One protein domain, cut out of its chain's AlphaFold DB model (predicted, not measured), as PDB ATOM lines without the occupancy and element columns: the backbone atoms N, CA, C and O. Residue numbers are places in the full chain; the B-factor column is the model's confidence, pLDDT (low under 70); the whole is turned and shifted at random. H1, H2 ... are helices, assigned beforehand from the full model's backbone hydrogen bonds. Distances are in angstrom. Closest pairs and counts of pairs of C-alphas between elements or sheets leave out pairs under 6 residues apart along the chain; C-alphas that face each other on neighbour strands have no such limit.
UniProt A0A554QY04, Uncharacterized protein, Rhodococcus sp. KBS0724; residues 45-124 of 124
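This is residues 45 to 124 of the 124 residues of an uncharacterized protein of Rhodococcus sp. KBS0724 (UniProt A0A554QY04). Two long helices, H3 and H5, run side by side and the same way, and a shorter helix, H4, packs across both on one side of the pair. H1 packs on H4 at one side, and the little helix H2 sits near the ends where H3 and H5 begin. The printed part has 80 residues with five named helices, in the order H1, H2, H3, H4, H5, and no named strand; the class is all helix. It is compact, with a radius of gyration of the C-alphas of 12.2 A, and its C-alphas span 35 by 24 by 17 A.

H1 is residues 45 to 51, 9.7 A from first to last C-alpha, and begins at C-alpha 45, (246.798, 358.302, 140.924). A tight link of 3 residues leads to H2, residues 55 to 58, 5.1 A long. After a tight link of 2 residues comes H3, residues 61 to 77, the longest helix at 24.2 A; C-alpha 61 is at (245.127, 347.378, 149.290). A short link of 7 residues leads to H4, residues 85 to 95, 15.4 A long. H5, residues 107 to 122, is 23.0 A long and ends at C-alpha 122, (220.187, 357.662, 140.458).

H4 is the hub, touching H1, H3 and H5. The packing is part aligned, part crossed: of four touching pairs of helices, two are at a shallow tilt. H3 touches H4 with residues 68 to 72 alone; their closest C-alphas, of Thr 68 and Gln 85, are 6.0 A apart, and at 73 degrees they are only just about perpendicular. H5 touches H4 with residues 107 to 114 alone, about perpendicular at 78 degrees, with the closest C-alphas, of Leu 92 and Leu 111, 5.9 A apart. H3 and H5 touch at a shallow tilt of 13 degrees, the same way, and their closest C-alphas, of Leu 64 and Ala 108, are 6.0 A apart. H1 touches H4, the same way, at a shallow tilt of 33 degrees, only just short of steep; the closest C-alphas, of Ile 46 and Leu 86, are 5.5 A apart. H2 touches no helix; it is close to but not clearly touching H5, with the C-alphas of Cys 57 and Cys 107, their closest, 5.6 A apart. H1 and H5 are apart, and so are H2 and H4. In H1, H3, H4 and H5 every O i to N i+4 pair is within hydrogen-bond range; H2 is too short for such a pair.

The two C-alphas farthest apart, of Glu 59 and Lys 124, are 36.7 A apart. The printed part has no cut and ends at residue 124, the chain's last residue. The link from H4 to H5, 11 residues, is long. The mean pLDDT of the printed part is 82.2, and residues 58 to 60, 101 to 103 and 123 to 124 are under 70.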
ATOM      1  N   GLU A  45     247.837 357.589 140.173       80.44
ATOM      2  CA  GLU A  45     246.798 358.302 140.924       80.44
ATOM      3  C   GLU A  45     245.921 357.399 141.800       80.44
ATOM      4  O   GLU A  45     245.540 357.802 142.898       80.44
ATOM      5  N   ILE A  46     245.649 356.164 141.365       79.69
ATOM      6  CA  ILE A  46     244.929 355.164 142.163       79.69
ATOM      7  C   ILE A  46     245.799 354.741 143.344       79.69
ATOM      8  O   ILE A  46     245.308 354.680 144.470       79.69
ATOM      9  N   GLN A  47     247.097 354.527 143.114       80.19
ATOM     10  CA  GLN A  47     248.028 354.186 144.189       80.19
ATOM     11  C   GLN A  47     248.134 355.315 145.221       80.19
ATOM     12  O   GLN A  47     248.047 355.060 146.418       80.19
ATOM     13  N   VAL A  48     248.220 356.571 144.774       83.50
ATOM     14  CA  VAL A  48     248.210 357.737 145.673       83.50
ATOM     15  C   VAL A  48     246.900 357.826 146.458       83.50
ATOM     16  O   VAL A  48     246.915 358.183 147.635       83.50
ATOM     17  N   ALA A  49     245.756 357.521 145.844       81.81
ATOM     18  CA  ALA A  49     244.480 357.505 146.552       81.81
ATOM     19  C   ALA A  49     244.435 356.407 147.628       81.81
ATOM     20  O   ALA A  49     244.004 356.695 148.744       81.81
ATOM     21  N   LEU A  50     244.937 355.206 147.321       79.88
ATOM     22  CA  LEU A  50     245.076 354.100 148.275       79.88
ATOM     23  C   LEU A  50     246.014 354.466 149.435       79.88
ATOM     24  O   LEU A  50     245.648 354.316 150.597       79.88
ATOM     25  N   ASP A  51     247.175 355.056 149.139       81.50
ATOM     26  CA  ASP A  51     248.152 355.479 150.150       81.50
ATOM     27  C   ASP A  51     247.605 356.547 151.113       81.50
ATOM     28  O   ASP A  51     248.050 356.640 152.260       81.50
ATOM     29  N   ASN A  52     246.643 357.351 150.649       81.19
ATOM     30  CA  ASN A  52     245.978 358.399 151.422       81.19
ATOM     31  C   ASN A  52     244.725 357.922 152.179       81.19
ATOM     32  O   ASN A  52     244.077 358.741 152.846       81.19
ATOM     33  N   LEU A  53     244.349 356.646 152.070       82.00
ATOM     34  CA  LEU A  53     243.275 356.076 152.878       82.00
ATOM     35  C   LEU A  53     243.703 355.909 154.338       82.00
ATOM     36  O   LEU A  53     244.884 355.934 154.689       82.00
ATOM     37  N   HIS A  54     242.706 355.727 155.205       79.12
ATOM     38  CA  HIS A  54     242.944 355.385 156.600       79.12
ATOM     39  C   HIS A  54     243.863 354.145 156.687       79.12
ATOM     40  O   HIS A  54     243.651 353.205 155.921       79.12
ATOM     41  N   PRO A  55     244.847 354.086 157.608       73.56
ATOM     42  CA  PRO A  55     245.795 352.967 157.698       73.56
ATOM     43  C   PRO A  55     245.132 351.587 157.791       73.56
ATOM     44  O   PRO A  55     245.610 350.641 157.178       73.56
ATOM     45  N   GLY A  56     243.979 351.490 158.463       70.00
ATOM     46  CA  GLY A  56     243.169 350.261 158.518       70.00
ATOM     47  C   GLY A  56     242.599 349.789 157.168       70.00
ATOM     48  O   GLY A  56     242.167 348.649 157.062       70.00
ATOM     49  N   CYS A  57     242.614 350.625 156.126       74.44
ATOM     50  CA  CYS A  57     242.300 350.219 154.752       74.44
ATOM     51  C   CYS A  57     243.518 349.694 153.985       74.44
ATOM     52  O   CYS A  57     243.336 349.017 152.977       74.44
ATOM     53  N   ARG A  58     244.741 350.006 154.442       69.19
ATOM     54  CA  ARG A  58     245.984 349.723 153.707       69.19
ATOM     55  C   ARG A  58     246.430 348.272 153.801       69.19
ATOM     56  O   ARG A  58     247.077 347.756 152.895       69.19
ATOM     57  N   GLU A  59     246.059 347.585 154.880       61.53
ATOM     58  CA  GLU A  59     246.393 346.167 155.082       61.53
ATOM     59  C   GLU A  59     245.782 345.254 154.003       61.53
ATOM     60  O   GLU A  59     246.210 344.113 153.838       61.53
ATOM     61  N   VAL A  60     244.823 345.773 153.231       66.88
ATOM     62  CA  VAL A  60     244.062 345.047 152.214       66.88
ATOM     63  C   VAL A  60     244.055 345.757 150.852       66.88
ATOM     64  O   VAL A  60     243.128 345.555 150.075       66.88
ATOM     65  N   ASP A  61     245.077 346.559 150.522       74.38
ATOM     66  CA  ASP A  61     245.127 347.378 149.290       74.38
ATOM     67  C   ASP A  61     244.737 346.609 148.011       74.38
ATOM     68  O   ASP A  61     243.940 347.095 147.208       74.38
ATOM     69  N   ALA A  62     245.226 345.376 147.835       77.12
ATOM     70  CA  ALA A  62     244.897 344.548 146.670       77.12
ATOM     71  C   ALA A  62     243.421 344.102 146.644       77.12
ATOM     72  O   ALA A  62     242.779 344.089 145.589       77.12
ATOM     73  N   GLU A  63     242.864 343.745 147.802       80.06
ATOM     74  CA  GLU A  63     241.452 343.377 147.931       80.06
ATOM     75  C   GLU A  63     240.558 344.602 147.731       80.06
ATOM     76  O   GLU A  63     239.565 344.535 147.007       80.06
ATOM     77  N   LEU A  64     240.954 345.747 148.288       82.81
ATOM     78  CA  LEU A  64     240.239 347.004 148.145       82.81
ATOM     79  C   LEU A  64     240.253 347.507 146.700       82.81
ATOM     80  O   LEU A  64     239.232 347.978 146.198       82.81
ATOM     81  N   GLN A  65     241.373 347.358 145.996       84.62
ATOM     82  CA  GLN A  65     241.465 347.682 144.580       84.62
ATOM     83  C   GLN A  65     240.538 346.791 143.742       84.62
ATOM     84  O   GLN A  65     239.785 347.292 142.904       84.62
ATOM     85  N   SER A  66     240.534 345.480 144.002       85.88
ATOM     86  CA  SER A  66     239.617 344.536 143.352       85.88
ATOM     87  C   SER A  66     238.150 344.885 143.631       85.88
ATOM     88  O   SER A  66     237.331 344.956 142.708       85.88
ATOM     89  N   ALA A  67     237.820 345.198 144.888       86.38
ATOM     90  CA  ALA A  67     236.486 345.619 145.301       86.38
ATOM     91  C   ALA A  67     236.059 346.932 144.623       86.38
ATOM     92  O   ALA A  67     234.921 347.045 144.174       86.38
ATOM     93  N   THR A  68     236.976 347.891 144.473       88.44
ATOM     94  CA  THR A  68     236.739 349.171 143.783       88.44
ATOM     95  C   THR A  68     236.487 348.968 142.292       88.44
ATOM     96  O   THR A  68     235.538 349.524 141.739       88.44
ATOM     97  N   ALA A  69     237.272 348.114 141.634       88.31
ATOM     98  CA  ALA A  69     237.048 347.768 140.235       88.31
ATOM     99  C   ALA A  69     235.701 347.049 140.030       88.31
ATOM    100  O   ALA A  69     235.002 347.298 139.045       88.31
ATOM    101  N   HIS A  70     235.317 346.170 140.958       89.25
ATOM    102  CA  HIS A  70     234.017 345.503 140.933       89.25
ATOM    103  C   HIS A  70     232.858 346.489 141.161       89.25
ATOM    104  O   HIS A  70     231.874 346.462 140.421       89.25
ATOM    105  N   ALA A  71     232.992 347.390 142.133       90.38
ATOM    106  CA  ALA A  71     232.038 348.456 142.421       90.38
ATOM    107  C   ALA A  71     231.783 349.353 141.204       90.38
ATOM    108  O   ALA A  71     230.629 349.592 140.853       90.38
ATOM    109  N   LEU A  72     232.847 349.783 140.518       92.31
ATOM    110  CA  LEU A  72     232.734 350.592 139.306       92.31
ATOM    111  C   LEU A  72     231.936 349.869 138.215       92.31
ATOM    112  O   LEU A  72     230.993 350.430 137.662       92.31
ATOM    113  N   LYS A  73     232.256 348.597 137.947       92.56
ATOM    114  CA  LYS A  73     231.505 347.786 136.974       92.56
ATOM    115  C   LYS A  73     230.031 347.668 137.351       92.56
ATOM    116  O   LYS A  73     229.172 347.644 136.473       92.56
ATOM    117  N   LEU A  74     229.728 347.560 138.643       90.94
ATOM    118  CA  LEU A  74     228.354 347.470 139.116       90.94
ATOM    119  C   LEU A  74     227.594 348.785 138.891       90.94
ATOM    120  O   LEU A  74     226.451 348.732 138.449       90.94
ATOM    121  N   LEU A  75     228.218 349.940 139.137       90.31
ATOM    122  CA  LEU A  75     227.628 351.258 138.867       90.31
ATOM    123  C   LEU A  75     227.339 351.456 137.375       90.31
ATOM    124  O   LEU A  75     226.198 351.732 137.008       90.31
ATOM    125  N   GLN A  76     228.317 351.168 136.517       92.12
ATOM    126  CA  GLN A  76     228.174 351.263 135.059       92.12
ATOM    127  C   GLN A  76     227.057 350.352 134.529       92.12
ATOM    128  O   GLN A  76     226.245 350.747 133.698       92.12
ATOM    129  N   ARG A  77     226.934 349.128 135.064       91.69
ATOM    130  CA  ARG A  77     225.824 348.220 134.711       91.69
ATOM    131  C   ARG A  77     224.443 348.753 135.096       91.69
ATOM    132  O   ARG A  77     223.460 348.279 134.534       91.69
ATOM    133  N   ASN A  78     224.369 349.689 136.038       87.94
ATOM    134  CA  ASN A  78     223.139 350.364 136.444       87.94
ATOM    135  C   ASN A  78     222.987 351.752 135.788       87.94
ATOM    136  O   ASN A  78     222.112 352.509 136.193       87.94
ATOM    137  N   GLY A  79     223.801 352.081 134.776       90.00
ATOM    138  CA  GLY A  79     223.721 353.346 134.034       90.00
ATOM    139  C   GLY A  79     224.356 354.543 134.744       90.00
ATOM    140  O   GLY A  79     224.067 355.681 134.389       90.00
ATOM    141  N   ILE A  80     225.191 354.293 135.756       89.50
ATOM    142  CA  ILE A  80     225.893 355.324 136.527       89.50
ATOM    143  C   ILE A  80     227.344 355.372 136.038       89.50
ATOM    144  O   ILE A  80     228.184 354.582 136.478       89.50
ATOM    145  N   ASP A  81     227.611 356.280 135.099       90.38
ATOM    146  CA  ASP A  81     228.890 356.402 134.382       90.38
ATOM    147  C   ASP A  81     229.720 357.634 134.802       90.38
ATOM    148  O   ASP A  81     230.783 357.889 134.239       90.38
ATOM    149  N   ASP A  82     229.254 358.409 135.789       89.25
ATOM    150  CA  ASP A  82     229.940 359.597 136.319       89.25
ATOM    151  C   ASP A  82     231.090 359.260 137.288       89.25
ATOM    152  O   ASP A  82     231.836 360.146 137.705       89.25
ATOM    153  N   GLU A  83     231.262 357.978 137.618       88.06
ATOM    154  CA  GLU A  83     232.280 357.490 138.543       88.06
ATOM    155  C   GLU A  83     233.459 356.808 137.837       88.06
ATOM    156  O   GLU A  83     233.373 356.226 136.758       88.06
ATOM    157  N   THR A  84     234.592 356.835 138.524       89.88
ATOM    158  CA  THR A  84     235.862 356.201 138.174       89.88
ATOM    159  C   THR A  84     236.398 355.465 139.401       89.88
ATOM    160  O   THR A  84     235.933 355.677 140.521       89.88
ATOM    161  N   GLN A  85     237.412 354.607 139.239       86.44
ATOM    162  CA  GLN A  85     238.029 353.955 140.405       86.44
ATOM    163  C   GLN A  85     238.601 354.988 141.386       86.44
ATOM    164  O   GLN A  85     238.435 354.854 142.595       86.44
ATOM    165  N   LEU A  86     239.214 356.053 140.862       87.44
ATOM    166  CA  LEU A  86     239.768 357.137 141.665       87.44
ATOM    167  C   LEU A  86     238.690 357.868 142.477       87.44
ATOM    168  O   LEU A  86     238.862 358.080 143.674       87.44
ATOM    169  N   THR A  87     237.573 358.244 141.851       90.38
ATOM    170  CA  THR A  87     236.487 358.965 142.542       90.38
ATOM    171  C   THR A  87     235.824 358.102 143.612       90.38
ATOM    172  O   THR A  87     235.586 358.596 144.711       90.38
ATOM    173  N   LEU A  88     235.663 356.797 143.375       90.38
ATOM    174  CA  LEU A  88     235.197 355.857 144.400       90.38
ATOM    175  C   LEU A  88     236.141 355.779 145.606       90.38
ATOM    176  O   LEU A  88     235.674 355.799 146.745       90.38
ATOM    177  N   LEU A  89     237.458 355.741 145.385       89.12
ATOM    178  CA  LEU A  89     238.444 355.757 146.474       89.12
ATOM    179  C   LEU A  89     238.447 357.089 147.231       89.12
ATOM    180  O   LEU A  89     238.589 357.108 148.454       89.12
ATOM    181  N   LEU A  90     238.246 358.210 146.535       88.56
ATOM    182  CA  LEU A  90     238.103 359.521 147.167       88.56
ATOM    183  C   LEU A  90     236.823 359.607 148.010       88.56
ATOM    184  O   LEU A  90     236.878 360.098 149.139       88.56
ATOM    185  N   HIS A  91     235.698 359.087 147.515       88.88
ATOM    186  CA  HIS A  91     234.449 358.997 148.275       88.88
ATOM    187  C   HIS A  91     234.597 358.107 149.503       88.88
ATOM    188  O   HIS A  91     234.136 358.472 150.587       88.88
ATOM    189  N   LEU A  92     235.289 356.975 149.355       88.31
ATOM    190  CA  LEU A  92     235.628 356.096 150.464       88.31
ATOM    191  C   LEU A  92     236.424 356.855 151.523       88.31
ATOM    192  O   LEU A  92     235.988 356.925 152.664       88.31
ATOM    193  N   ARG A  93     237.513 357.524 151.133       87.06
ATOM    194  CA  ARG A  93     238.334 358.332 152.044       87.06
ATOM    195  C   ARG A  93     237.523 359.386 152.799       87.06
ATOM    196  O   ARG A  93     237.726 359.555 153.994       87.06
ATOM    197  N   GLN A  94     236.635 360.104 152.111       85.88
ATOM    198  CA  GLN A  94     235.799 361.145 152.723       85.88
ATOM    199  C   GLN A  94     234.752 360.579 153.686       85.88
ATOM    200  O   GLN A  94     234.346 361.260 154.624       85.88
ATOM    201  N   SER A  95     234.310 359.348 153.442       83.81
ATOM    202  CA  SER A  95     233.263 358.689 154.224       83.81
ATOM    203  C   SER A  95     233.821 357.825 155.348       83.81
ATOM    204  O   SER A  95     233.060 357.396 156.211       83.81
ATOM    205  N   THR A  96     235.124 357.537 155.334       81.31
ATOM    206  CA  THR A  96     235.823 356.825 156.398       81.31
ATOM    207  C   THR A  96     236.078 357.788 157.559       81.31
ATOM    208  O   THR A  96     236.821 358.759 157.396       81.31
ATOM    209  N   PRO A  97     235.473 357.559 158.735       76.81
ATOM    210  CA  PRO A  97     235.645 358.447 159.871       76.81
ATOM    211  C   PRO A  97     237.060 358.323 160.463       76.81
ATOM    212  O   PRO A  97     237.764 357.334 160.256       76.81
ATOM    213  N   ALA A  98     237.516 359.350 161.183       76.69
ATOM    214  CA  ALA A  98     238.889 359.404 161.700       76.69
ATOM    215  C   ALA A  98     239.197 358.309 162.742       76.69
ATOM    216  O   ALA A  98     240.354 357.958 162.948       76.69
ATOM    217  N   ASP A  99     238.163 357.769 163.385       71.75
ATOM    218  CA  ASP A  99     238.187 356.691 164.372       71.75
ATOM    219  C   ASP A  99     237.919 355.307 163.757       71.75
ATOM    220  O   ASP A  99     237.688 354.343 164.486       71.75
ATOM    221  N   PHE A 100     237.990 355.170 162.430       72.38
ATOM    222  CA  PHE A 100     237.681 353.928 161.716       72.38
ATOM    223  C   PHE A 100     238.429 352.694 162.238       72.38
ATOM    224  O   PHE A 100     237.863 351.610 162.260       72.38
ATOM    225  N   GLY A 101     239.661 352.849 162.734       66.00
ATOM    226  CA  GLY A 101     240.411 351.748 163.355       66.00
ATOM    227  C   GLY A 101     239.774 351.149 164.620       66.00
ATOM    228  O   GLY A 101     240.265 350.142 165.115       66.00
ATOM    229  N   SER A 102     238.710 351.760 165.151       68.19
ATOM    230  CA  SER A 102     237.924 351.263 166.289       68.19
ATOM    231  C   SER A 102     236.572 350.652 165.896       68.19
ATOM    232  O   SER A 102     235.856 350.153 166.762       68.19
ATOM    233  N   LEU A 103     236.219 350.688 164.608       65.50
ATOM    234  CA  LEU A 103     234.981 350.127 164.078       65.50
ATOM    235  C   LEU A 103     235.253 348.733 163.495       65.50
ATOM    236  O   LEU A 103     236.177 348.562 162.708       65.50
ATOM    237  N   ASP A 104     234.393 347.757 163.800       70.56
ATOM    238  CA  ASP A 104     234.418 346.402 163.211       70.56
ATOM    239  C   ASP A 104     233.916 346.380 161.746       70.56
ATOM    240  O   ASP A 104     233.245 345.444 161.307       70.56
ATOM    241  N   VAL A 105     234.178 347.442 160.983       73.69
ATOM    242  CA  VAL A 105     233.722 347.603 159.597       73.69
ATOM    243  C   VAL A 105     234.939 347.630 158.687       73.69
ATOM    244  O   VAL A 105     235.873 348.387 158.919       73.69
ATOM    245  N   SER A 106     234.938 346.820 157.628       79.75
ATOM    246  CA  SER A 106     236.026 346.824 156.646       79.75
ATOM    247  C   SER A 106     235.844 347.926 155.598       79.75
ATOM    248  O   SER A 106     234.726 348.332 155.270       79.75
ATOM    249  N   CYS A 107     236.940 348.396 154.996       82.12
ATOM    250  CA  CYS A 107     236.856 349.429 153.954       82.12
ATOM    251  C   CYS A 107     236.098 348.939 152.710       82.12
ATOM    252  O   CYS A 107     235.448 349.731 152.031       82.12
ATOM    253  N   ALA A 108     236.093 347.625 152.462       82.06
ATOM    254  CA  ALA A 108     235.261 347.006 151.435       82.06
ATOM    255  C   ALA A 108     233.754 347.106 151.757       82.06
ATOM    256  O   ALA A 108     232.953 347.371 150.860       82.06
ATOM    257  N   GLN A 109     233.350 346.952 153.024       82.94
ATOM    258  CA  GLN A 109     231.954 347.143 153.445       82.94
ATOM    259  C   GLN A 109     231.520 348.613 153.349       82.94
ATOM    260  O   GLN A 109     230.420 348.908 152.869       82.94
ATOM    261  N   GLN A 110     232.393 349.543 153.746       86.31
ATOM    262  CA  GLN A 110     232.164 350.985 153.604       86.31
ATOM    263  C   GLN A 110     231.977 351.364 152.123       86.31
ATOM    264  O   GLN A 110     231.019 352.051 151.764       86.31
ATOM    265  N   LEU A 111     232.842 350.839 151.248       87.75
ATOM    266  CA  LEU A 111     232.743 350.998 149.797       87.75
ATOM    267  C   LEU A 111     231.425 350.428 149.254       87.75
ATOM    268  O   LEU A 111     230.735 351.096 148.486       87.75
ATOM    269  N   GLY A 112     231.037 349.224 149.682       85.88
ATOM    270  CA  GLY A 112     229.759 348.618 149.299       85.88
ATOM    271  C   GLY A 112     228.556 349.486 149.677       85.88
ATOM    272  O   GLY A 112     227.632 349.651 148.879       85.88
ATOM    273  N   THR A 113     228.595 350.111 150.856       86.94
ATOM    274  CA  THR A 113     227.551 351.038 151.319       86.94
ATOM    275  C   THR A 113     227.469 352.286 150.438       86.94
ATOM    276  O   THR A 113     226.374 352.691 150.045       86.94
ATOM    277  N   LEU A 114     228.612 352.873 150.067       88.44
ATOM    278  CA  LEU A 114     228.661 354.035 149.170       88.44
ATOM    279  C   LEU A 114     228.053 353.735 147.800       88.44
ATOM    280  O   LEU A 114     227.241 354.509 147.290       88.44
ATOM    281  N   VAL A 115     228.410 352.585 147.234       89.94
ATOM    282  CA  VAL A 115     227.916 352.121 145.935       89.94
ATOM    283  C   VAL A 115     226.401 351.909 145.969       89.94
ATOM    284  O   VAL A 115     225.694 352.388 145.082       89.94
ATOM    285  N   ALA A 116     225.886 351.258 147.016       88.00
ATOM    286  CA  ALA A 116     224.452 351.038 147.188       88.00
ATOM    287  C   ALA A 116     223.673 352.358 147.313       88.00
ATOM    288  O   ALA A 116     222.653 352.542 146.649       88.00
ATOM    289  N   LEU A 117     224.172 353.307 148.112       87.50
ATOM    290  CA  LEU A 117     223.554 354.628 148.254       87.50
ATOM    291  C   LEU A 117     223.506 355.387 146.929       87.50
ATOM    292  O   LEU A 117     222.536 356.098 146.672       87.50
ATOM    293  N   ARG A 118     224.528 355.239 146.082       87.25
ATOM    294  CA  ARG A 118     224.548 355.895 144.777       87.25
ATOM    295  C   ARG A 118     223.511 355.315 143.824       87.25
ATOM    296  O   ARG A 118     222.756 356.074 143.226       87.25
ATOM    297  N   MET A 119     223.392 353.990 143.767       86.38
ATOM    298  CA  MET A 119     222.346 353.334 142.972       86.38
ATOM    299  C   MET A 119     220.939 353.757 143.391       86.38
ATOM    300  O   MET A 119     220.083 353.969 142.540       86.38
ATOM    301  N   LEU A 120     220.703 353.934 144.693       86.94
ATOM    302  CA  LEU A 120     219.412 354.403 145.200       86.94
ATOM    303  C   LEU A 120     219.100 355.861 144.828       86.94
ATOM    304  O   LEU A 120     217.927 356.219 144.754       86.94
ATOM    305  N   ARG A 121     220.118 356.713 144.636       84.25
ATOM    306  CA  ARG A 121     219.926 358.125 144.262       84.25
ATOM    307  C   ARG A 121     219.621 358.299 142.778       84.25
ATOM    308  O   ARG A 121     218.733 359.079 142.458       84.25
ATOM    309  N   GLU A 122     220.321 357.562 141.919       79.06
ATOM    310  CA  GLU A 122     220.187 357.662 140.458       79.06
ATOM    311  C   GLU A 122     219.062 356.778 139.890       79.06
ATOM    312  O   GLU A 122     218.565 357.024 138.799       79.06
ATOM    313  N   GLY A 123     218.615 355.755 140.625       59.41
ATOM    314  CA  GLY A 123     217.541 354.844 140.206       59.41
ATOM    315  C   GLY A 123     216.113 355.388 140.365       59.41
ATOM    316  O   GLY A 123     215.199 354.593 140.592       59.41
ATOM    317  N   LYS A 124     215.916 356.709 140.315       48.66
ATOM    318  CA  LYS A 124     214.625 357.380 140.535       48.66
ATOM    319  C   LYS A 124     214.095 358.019 139.257       48.66
ATOM    320  O   LYS A 124     212.863 357.935 139.053       48.66
TER     321      LYS A 124